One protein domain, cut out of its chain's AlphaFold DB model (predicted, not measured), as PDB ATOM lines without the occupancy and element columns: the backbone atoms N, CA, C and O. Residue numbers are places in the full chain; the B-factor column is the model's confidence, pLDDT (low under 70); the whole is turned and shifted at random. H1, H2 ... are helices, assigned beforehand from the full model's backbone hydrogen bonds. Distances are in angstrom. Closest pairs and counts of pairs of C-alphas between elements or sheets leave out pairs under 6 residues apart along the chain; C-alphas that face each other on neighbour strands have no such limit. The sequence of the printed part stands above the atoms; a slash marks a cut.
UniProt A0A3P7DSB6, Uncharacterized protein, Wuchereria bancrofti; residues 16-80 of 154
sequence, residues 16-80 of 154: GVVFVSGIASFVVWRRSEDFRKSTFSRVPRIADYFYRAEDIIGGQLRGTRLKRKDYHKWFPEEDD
ATOM      1  N   GLY A  16      30.425 -60.262 -56.623       69.15
ATOM      2  CA  GLY A  16      29.207 -59.599 -57.076       69.15
ATOM      3  C   GLY A  16      27.998 -59.916 -56.197       69.15
ATOM      4  O   GLY A  16      27.285 -59.005 -55.793       69.15
ATOM      5  N   VAL A  17      27.786 -61.181 -55.826       69.45
ATOM      6  CA  VAL A  17      26.680 -61.601 -54.949       69.45
ATOM      7  C   VAL A  17      26.819 -60.996 -53.554       69.45
ATOM      8  O   VAL A  17      25.833 -60.488 -53.022       69.45
ATOM      9  N   VAL A  18      28.021 -60.990 -52.969       70.49
ATOM     10  CA  VAL A  18      28.263 -60.358 -51.660       70.49
ATOM     11  C   VAL A  18      28.018 -58.851 -51.737       70.49
ATOM     12  O   VAL A  18      27.331 -58.290 -50.884       70.49
ATOM     13  N   PHE A  19      28.507 -58.200 -52.791       68.36
ATOM     14  CA  PHE A  19      28.338 -56.764 -52.988       68.36
ATOM     15  C   PHE A  19      26.866 -56.376 -53.201       68.36
ATOM     16  O   PHE A  19      26.357 -55.468 -52.541       68.36
ATOM     17  N   VAL A  20      26.146 -57.107 -54.057       66.46
ATOM     18  CA  VAL A  20      24.710 -56.905 -54.310       66.46
ATOM     19  C   VAL A  20      23.890 -57.197 -53.054       66.46
ATOM     20  O   VAL A  20      22.973 -56.438 -52.746       66.46
ATOM     21  N   SER A  21      24.239 -58.235 -52.290       67.87
ATOM     22  CA  SER A  21      23.603 -58.550 -51.006       67.87
ATOM     23  C   SER A  21      23.796 -57.426 -49.983       67.87
ATOM     24  O   SER A  21      22.839 -57.016 -49.320       67.87
ATOM     25  N   GLY A  22      25.004 -56.858 -49.900       69.01
ATOM     26  CA  GLY A  22      25.306 -55.716 -49.036       69.01
ATOM     27  C   GLY A  22      24.507 -54.466 -49.414       69.01
ATOM     28  O   GLY A  22      23.886 -53.846 -48.549       69.01
ATOM     29  N   ILE A  23      24.442 -54.133 -50.707       67.97
ATOM     30  CA  ILE A  23      23.643 -53.001 -51.202       67.97
ATOM     31  C   ILE A  23      22.152 -53.237 -50.960       67.97
ATOM     32  O   ILE A  23      21.468 -52.337 -50.479       67.97
ATOM     33  N   ALA A  24      21.635 -54.431 -51.255       65.32
ATOM     34  CA  ALA A  24      20.233 -54.762 -51.019       65.32
ATOM     35  C   ALA A  24      19.884 -54.638 -49.532       65.32
ATOM     36  O   ALA A  24      18.891 -53.999 -49.185       65.32
ATOM     37  N   SER A  25      20.744 -55.159 -48.654       66.23
ATOM     38  CA  SER A  25      20.603 -55.032 -47.201       66.23
ATOM     39  C   SER A  25      20.603 -53.567 -46.760       66.23
ATOM     40  O   SER A  25      19.751 -53.167 -45.970       66.23
ATOM     41  N   PHE A  26      21.488 -52.738 -47.322       69.34
ATOM     42  CA  PHE A  26      21.527 -51.302 -47.047       69.34
ATOM     43  C   PHE A  26      20.264 -50.573 -47.536       69.34
ATOM     44  O   PHE A  26      19.706 -49.742 -46.820       69.34
ATOM     45  N   VAL A  27      19.756 -50.905 -48.726       66.42
ATOM     46  CA  VAL A  27      18.517 -50.326 -49.272       66.42
ATOM     47  C   VAL A  27      17.305 -50.719 -48.426       66.42
ATOM     48  O   VAL A  27      16.464 -49.864 -48.129       66.42
ATOM     49  N   VAL A  28      17.219 -51.984 -47.999       68.56
ATOM     50  CA  VAL A  28      16.170 -52.462 -47.085       68.56
ATOM     51  C   VAL A  28      16.268 -51.743 -45.741       68.56
ATOM     52  O   VAL A  28      15.261 -51.230 -45.257       68.56
ATOM     53  N   TRP A  29      17.472 -51.613 -45.183       74.94
ATOM     54  CA  TRP A  29      17.735 -50.873 -43.947       74.94
ATOM     55  C   TRP A  29      17.332 -49.397 -44.034       74.94
ATOM     56  O   TRP A  29      16.773 -48.848 -43.085       74.94
ATOM     57  N   ARG A  30      17.534 -48.762 -45.193       71.92
ATOM     58  CA  ARG A  30      17.140 -47.367 -45.425       71.92
ATOM     59  C   ARG A  30      15.622 -47.183 -45.505       71.92
ATOM     60  O   ARG A  30      15.124 -46.124 -45.131       71.92
ATOM     61  N   ARG A  31      14.889 -48.187 -46.005       72.02
ATOM     62  CA  ARG A  31      13.425 -48.130 -46.182       72.02
ATOM     63  C   ARG A  31      12.625 -48.642 -44.985       72.02
ATOM     64  O   ARG A  31      11.533 -48.138 -44.755       72.02
ATOM     65  N   SER A  32      13.124 -49.638 -44.255       72.82
ATOM     66  CA  SER A  32      12.383 -50.302 -43.178       72.82
ATOM     67  C   SER A  32      12.914 -49.896 -41.806       72.82
ATOM     68  O   SER A  32      14.025 -50.261 -41.420       72.82
ATOM     69  N   GLU A  33      12.094 -49.175 -41.035       72.67
ATOM     70  CA  GLU A  33      12.424 -48.852 -39.642       72.67
ATOM     71  C   GLU A  33      12.511 -50.111 -38.763       72.67
ATOM     72  O   GLU A  33      13.379 -50.182 -37.895       72.67
ATOM     73  N   ASP A  34      11.685 -51.132 -39.020       69.92
ATOM     74  CA  ASP A  34      11.710 -52.408 -38.289       69.92
ATOM     75  C   ASP A  34      13.003 -53.188 -38.548       69.92
ATOM     76  O   ASP A  34      13.608 -53.753 -37.628       69.92
ATOM     77  N   PHE A  35      13.481 -53.177 -39.796       66.82
ATOM     78  CA  PHE A  35      14.780 -53.752 -40.132       66.82
ATOM     79  C   PHE A  35      15.916 -52.960 -39.478       66.82
ATOM     80  O   PHE A  35      16.850 -53.548 -38.937       66.82
ATOM     81  N   ARG A  36      15.813 -51.627 -39.442       71.20
ATOM     82  CA  ARG A  36      16.785 -50.764 -38.757       71.20
ATOM     83  C   ARG A  36      16.851 -51.065 -37.258       71.20
ATOM     84  O   ARG A  36      17.943 -51.258 -36.724       71.20
ATOM     85  N   LYS A  37      15.689 -51.191 -36.604       70.49
ATOM     86  CA  LYS A  37      15.549 -51.519 -35.177       70.49
ATOM     87  C   LYS A  37      16.087 -52.911 -34.865       70.49
ATOM     88  O   LYS A  37      16.831 -53.076 -33.903       70.49
ATOM     89  N   SER A  38      15.738 -53.906 -35.680       67.59
ATOM     90  CA  SER A  38      16.221 -55.282 -35.503       67.59
ATOM     91  C   SER A  38      17.718 -55.421 -35.779       67.59
ATOM     92  O   SER A  38      18.400 -56.141 -35.057       67.59
ATOM     93  N   THR A  39      18.258 -54.694 -36.760       65.34
ATOM     94  CA  THR A  39      19.706 -54.643 -37.014       65.34
ATOM     95  C   THR A  39      20.422 -53.988 -35.840       65.34
ATOM     96  O   THR A  39      21.416 -54.522 -35.366       65.34
ATOM     97  N   PHE A  40      19.898 -52.879 -35.315       71.64
ATOM     98  CA  PHE A  40      20.483 -52.198 -34.160       71.64
ATOM     99  C   PHE A  40      20.449 -53.056 -32.889       71.64
ATOM    100  O   PHE A  40      21.429 -53.079 -32.147       71.64
ATOM    101  N   SER A  41      19.355 -53.788 -32.648       65.86
ATOM    102  CA  SER A  41      19.210 -54.638 -31.461       65.86
ATOM    103  C   SER A  41      20.004 -55.942 -31.543       65.86
ATOM    104  O   SER A  41      20.486 -56.417 -30.517       65.86
ATOM    105  N   ARG A  42      20.153 -56.525 -32.739       62.91
ATOM    106  CA  ARG A  42      20.887 -57.786 -32.937       62.91
ATOM    107  C   ARG A  42      22.374 -57.566 -33.184       62.91
ATOM    108  O   ARG A  42      23.192 -58.273 -32.606       62.91
ATOM    109  N   VAL A  43      22.723 -56.612 -34.050       67.48
ATOM    110  CA  VAL A  43      24.094 -56.385 -34.525       67.48
ATOM    111  C   VAL A  43      24.410 -54.881 -34.584       67.48
ATOM    112  O   VAL A  43      24.394 -54.265 -35.658       67.48
ATOM    113  N   PRO A  44      24.758 -54.257 -33.442       70.08
ATOM    114  CA  PRO A  44      25.004 -52.817 -33.382       70.08
ATOM    115  C   PRO A  44      26.186 -52.376 -34.259       70.08
ATOM    116  O   PRO A  44      26.174 -51.262 -34.775       70.08
ATOM    117  N   ARG A  45      27.178 -53.252 -34.493       67.36
ATOM    118  CA  ARG A  45      28.315 -52.965 -35.389       67.36
ATOM    119  C   ARG A  45      27.864 -52.744 -36.832       67.36
ATOM    120  O   ARG A  45      28.250 -51.751 -37.438       67.36
ATOM    121  N   ILE A  46      27.019 -53.630 -37.362       68.47
ATOM    122  CA  ILE A  46      26.479 -53.506 -38.723       68.47
ATOM    123  C   ILE A  46      25.590 -52.266 -38.823       68.47
ATOM    124  O   ILE A  46      25.689 -51.517 -39.792       68.47
ATOM    125  N   ALA A  47      24.770 -51.999 -37.802       71.03
ATOM    126  CA  ALA A  47      23.976 -50.777 -37.766       71.03
ATOM    127  C   ALA A  47      24.866 -49.523 -37.826       71.03
ATOM    128  O   ALA A  47      24.576 -48.614 -38.599       71.03
ATOM    129  N   ASP A  48      25.977 -49.492 -37.084       77.10
ATOM    130  CA  ASP A  48      26.950 -48.395 -37.128       77.10
ATOM    131  C   ASP A  48      27.630 -48.252 -38.491       77.10
ATOM    132  O   ASP A  48      27.808 -47.125 -38.959       77.10
ATOM    133  N   TYR A  49      27.956 -49.362 -39.158       74.12
ATOM    134  CA  TYR A  49      28.429 -49.336 -40.542       74.12
ATOM    135  C   TYR A  49      27.392 -48.728 -41.485       74.12
ATOM    136  O   TYR A  49      27.744 -47.870 -42.289       74.12
ATOM    137  N   PHE A  50      26.118 -49.102 -41.364       74.13
ATOM    138  CA  PHE A  50      25.055 -48.525 -42.185       74.13
ATOM    139  C   PHE A  50      24.814 -47.041 -41.887       74.13
ATOM    140  O   PHE A  50      24.658 -46.258 -42.820       74.13
ATOM    141  N   TYR A  51      24.878 -46.605 -40.625       77.89
ATOM    142  CA  TYR A  51      24.820 -45.176 -40.302       77.89
ATOM    143  C   TYR A  51      26.013 -44.410 -40.888       77.89
ATOM    144  O   TYR A  51      25.823 -43.339 -41.457       77.89
ATOM    145  N   ARG A  52      27.231 -44.963 -40.828       76.91
ATOM    146  CA  ARG A  52      28.404 -44.357 -41.483       76.91
ATOM    147  C   ARG A  52      28.265 -44.334 -43.006       76.91
ATOM    148  O   ARG A  52      28.619 -43.341 -43.630       76.91
ATOM    149  N   ALA A  53      27.727 -45.391 -43.607       75.29
ATOM    150  CA  ALA A  53      27.447 -45.428 -45.039       75.29
ATOM    151  C   ALA A  53      26.414 -44.359 -45.435       75.29
ATOM    152  O   ALA A  53      26.577 -43.692 -46.454       75.29
ATOM    153  N   GLU A  54      25.399 -44.122 -44.600       73.43
ATOM    154  CA  GLU A  54      24.431 -43.038 -44.794       73.43
ATOM    155  C   GLU A  54      25.076 -41.649 -44.643       73.43
ATOM    156  O   GLU A  54      24.677 -40.731 -45.353       73.43
ATOM    157  N   ASP A  55      26.091 -41.480 -43.789       74.02
ATOM    158  CA  ASP A  55      26.881 -40.237 -43.724       74.02
ATOM    159  C   ASP A  55      27.693 -40.002 -45.016       74.02
ATOM    160  O   ASP A  55      27.824 -38.864 -45.467       74.02
ATOM    161  N   ILE A  56      28.209 -41.064 -45.645       74.26
ATOM    162  CA  ILE A  56      28.972 -40.976 -46.904       74.26
ATOM    163  C   ILE A  56      28.045 -40.671 -48.091       74.26
ATOM    164  O   ILE A  56      28.343 -39.803 -48.906       74.26
ATOM    165  N   ILE A  57      26.914 -41.372 -48.190       72.02
ATOM    166  CA  ILE A  57      25.984 -41.274 -49.329       72.02
ATOM    167  C   ILE A  57      25.044 -40.073 -49.186       72.02
ATOM    168  O   ILE A  57      24.686 -39.418 -50.162       72.02
ATOM    169  N   GLY A  58      24.572 -39.824 -47.968       62.48
ATOM    170  CA  GLY A  58      23.510 -38.874 -47.664       62.48
ATOM    171  C   GLY A  58      23.990 -37.482 -47.260       62.48
ATOM    172  O   GLY A  58      23.141 -36.604 -47.078       62.48
ATOM    173  N   GLY A  59      25.306 -37.289 -47.138       68.61
ATOM    174  CA  GLY A  59      25.949 -36.055 -46.700       68.61
ATOM    175  C   GLY A  59      26.405 -36.108 -45.241       68.61
ATOM    176  O   GLY A  59      25.854 -36.850 -44.423       68.61
ATOM    177  N   GLN A  60      27.409 -35.285 -44.918       66.76
ATOM    178  CA  GLN A  60      28.026 -35.227 -43.590       66.76
ATOM    179  C   GLN A  60      26.966 -35.165 -42.473       66.76
ATOM    180  O   GLN A  60      26.109 -34.281 -42.457       66.76
ATOM    181  N   LEU A  61      27.065 -36.097 -41.517       72.99
ATOM    182  CA  LEU A  61      26.244 -36.214 -40.300       72.99
ATOM    183  C   LEU A  61      24.780 -36.645 -40.494       72.99
ATOM    184  O   LEU A  61      24.029 -36.665 -39.513       72.99
ATOM    185  N   ARG A  62      24.328 -36.991 -41.705       74.57
ATOM    186  CA  ARG A  62      22.943 -37.444 -41.919       74.57
ATOM    187  C   ARG A  62      22.638 -38.774 -41.225       74.57
ATOM    188  O   ARG A  62      21.621 -38.878 -40.541       74.57
ATOM    189  N   GLY A  63      23.512 -39.760 -41.365       73.85
ATOM    190  CA  GLY A  63      23.441 -41.038 -40.665       73.85
ATOM    191  C   GLY A  63      23.626 -40.889 -39.160       73.85
ATOM    192  O   GLY A  63      22.877 -41.485 -38.390       73.85
ATOM    193  N   THR A  64      24.523 -40.007 -38.718       74.98
ATOM    194  CA  THR A  64      24.677 -39.695 -37.287       74.98
ATOM    195  C   THR A  64      23.404 -39.064 -36.690       74.98
ATOM    196  O   THR A  64      22.973 -39.435 -35.593       74.98
ATOM    197  N   ARG A  65      22.746 -38.144 -37.414       78.44
ATOM    198  CA  ARG A  65      21.441 -37.570 -37.026       78.44
ATOM    199  C   ARG A  65      20.342 -38.628 -36.996       78.44
ATOM    200  O   ARG A  65      19.541 -38.633 -36.062       78.44
ATOM    201  N   LEU A  66      20.321 -39.520 -37.989       80.69
ATOM    202  CA  LEU A  66      19.372 -40.629 -38.060       80.69
ATOM    203  C   LEU A  66      19.531 -41.556 -36.850       80.69
ATOM    204  O   LEU A  66      18.560 -41.776 -36.133       80.69
ATOM    205  N   LYS A  67      20.768 -41.962 -36.536       80.46
ATOM    206  CA  LYS A  67      21.093 -42.784 -35.363       80.46
ATOM    207  C   LYS A  67      20.578 -42.168 -34.066       80.46
ATOM    208  O   LYS A  67      19.983 -42.867 -33.254       80.46
ATOM    209  N   ARG A  68      20.774 -40.857 -33.869       77.10
ATOM    210  CA  ARG A  68      20.282 -40.153 -32.673       77.10
ATOM    211  C   ARG A  68      18.754 -40.150 -32.601       77.10
ATOM    212  O   ARG A  68      18.201 -40.427 -31.541       77.10
ATOM    213  N   LYS A  69      18.083 -39.857 -33.721       81.22
ATOM    214  CA  LYS A  69      16.616 -39.872 -33.817       81.22
ATOM    215  C   LYS A  69      16.054 -41.261 -33.505       81.22
ATOM    216  O   LYS A  69      15.078 -41.375 -32.774       81.22
ATOM    217  N   ASP A  70      16.685 -42.298 -34.039       81.69
ATOM    218  CA  ASP A  70      16.263 -43.681 -33.846       81.69
ATOM    219  C   ASP A  70      16.480 -44.169 -32.426       81.69
ATOM    220  O   ASP A  70      15.589 -44.787 -31.853       81.69
ATOM    221  N   TYR A  71      17.627 -43.837 -31.834       73.83
ATOM    222  CA  TYR A  71      17.921 -44.176 -30.449       73.83
ATOM    223  C   TYR A  71      16.858 -43.606 -29.504       73.83
ATOM    224  O   TYR A  71      16.260 -44.351 -28.735       73.83
ATOM    225  N   HIS A  72      16.544 -42.315 -29.647       74.00
ATOM    226  CA  HIS A  72      15.508 -41.654 -28.850       74.00
ATOM    227  C   HIS A  72      14.101 -42.218 -29.120       74.00
ATOM    228  O   HIS A  72      13.251 -42.236 -28.233       74.00
ATOM    229  N   LYS A  73      13.818 -42.669 -30.348       76.00
ATOM    230  CA  LYS A  73      12.518 -43.258 -30.701       76.00
ATOM    231  C   LYS A  73      12.351 -44.674 -30.145       76.00
ATOM    232  O   LYS A  73      11.241 -45.068 -29.806       76.00
ATOM    233  N   TRP A  74      13.418 -45.469 -30.123       73.64
ATOM    234  CA  TRP A  74      13.353 -46.882 -29.742       73.64
ATOM    235  C   TRP A  74      13.579 -47.133 -28.259       73.64
ATOM    236  O   TRP A  74      13.108 -48.151 -27.759       73.64
ATOM    237  N   PHE A  75      14.284 -46.225 -27.589       64.88
ATOM    238  CA  PHE A  75      14.601 -46.300 -26.172       64.88
ATOM    239  C   PHE A  75      14.157 -44.993 -25.502       64.88
ATOM    240  O   PHE A  75      15.003 -44.136 -25.240       64.88
ATOM    241  N   PRO A  76      12.841 -44.790 -25.285       59.94
ATOM    242  CA  PRO A  76      12.403 -43.746 -24.366       59.94
ATOM    243  C   PRO A  76      13.041 -44.024 -22.996       59.94
ATOM    244  O   PRO A  76      13.153 -45.188 -22.609       59.94
ATOM    245  N   GLU A  77      13.527 -42.987 -22.313       54.71
ATOM    246  CA  GLU A  77      14.066 -43.080 -20.948       54.71
ATOM    247  C   GLU A  77      13.019 -43.723 -20.022       54.71
ATOM    248  O   GLU A  77      12.112 -43.054 -19.541       54.71
ATOM    249  N   GLU A  78      13.120 -45.035 -19.807       54.74
ATOM    250  CA  GLU A  78      12.389 -45.773 -18.778       54.74
ATOM    251  C   GLU A  78      13.415 -46.445 -17.850       54.74
ATOM    252  O   GLU A  78      13.964 -47.508 -18.154       54.74
ATOM    253  N   ASP A  79      13.698 -45.734 -16.755       50.49
ATOM    254  CA  ASP A  79      14.137 -46.164 -15.422       50.49
ATOM    255  C   ASP A  79      14.860 -47.524 -15.308       50.49
ATOM    256  O   ASP A  79      14.230 -48.583 -15.299       50.49
ATOM    257  N   ASP A  80      16.188 -47.461 -15.127       56.09
ATOM    258  CA  ASP A  80      17.139 -48.271 -14.324       56.09
ATOM    259  C   ASP A  80      17.114 -49.822 -14.361       56.09
ATOM    260  O   ASP A  80      18.136 -50.480 -14.153       56.09
TER     261      ASP A  80
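Overview. This is residues 16 to 80 of the 154 residues of an uncharacterized protein of Wuchereria bancrofti (UniProt A0A3P7DSB6). Picture a V of two helices, H3 and H4, which meet near the turn between them, with the shorter helix H2 across the open end of the V. H1 comes in first and makes a corner with H2; its residues 16 to 21 stick out at one end of the model, and the tail of residues 75 to 80 sticks out at the other. The printed part has 65 residues, with four named helices in the order H1, H2, H3, H4 and no named strand, and its class is all helix. The whole is only just compact, close to loose, with a radius of gyration of the C-alphas of 12.6 A, and its outline is elongated, spanning 46 by 25 by 19 A.

Arrangement. Start with H1, residues 16 to 31, and go on to H2, residues 33 to 42. They touch only at the corner by their link, H1 with residues 28 to 30 alone, and the closest C-alphas, of Trp 29 and Arg 36, are 5.3 A apart; the tilt is steep, 65 degrees, opposite ways. Next comes H3, residues 44 to 58, which forms a helical hairpin with H2 at a steep tilt of 43 degrees, opposite ways. Look for their touch at residues 46 to 47 of H3 alone, where the closest C-alphas, of Phe 40 and Ala 47, are 5.2 A apart. H1 and H3 are close but not clearly touching, about perpendicular at 84 degrees, and their closest C-alphas are those of Phe 26 and Phe 50, 6.6 A apart. H4, residues 62 to 74, forms a second helical hairpin with H3, also at a steep tilt of 43 degrees, opposite ways. Here residues 50 to 55 of H3 touch residues 62 to 67 of H4, and the closest C-alphas, of Tyr 51 and Gly 63, are 4.4 A apart. H2 and H4 are close but not clearly touching, with the closest C-alphas, of Lys 37 and Trp 74, 7.5 A apart. H1 and H4 are apart. In H1, H2, H3 and H4 every O i to N i+4 pair is within hydrogen-bond range.

Along the chain. Find C-alpha 16 at (29.207, -59.599, -57.076); from there H1 runs 22.3 A to C-alpha 31. H2 runs 14.0 A from Glu 33 to Arg 42. H3 begins at C-alpha 44, at (25.004, -52.817, -33.382), and runs 20.0 A to Gly 58. H4 runs 18.1 A from Arg 62 to C-alpha 74, at (13.353, -46.882, -29.742).

Size, cuts and confidence. The C-alphas of Gly 16 and Asp 79 are the two farthest apart, at 46.3 A. Without the stretches that stand free, residues 16 to 21 and 75 to 80, the body spans 26 by 25 by 19 A. The printed part has no cut, and its three links are tight. Its mean pLDDT is 70.3, and 30 residues are under 70, among them residues 19 to 28 and 75 to 80.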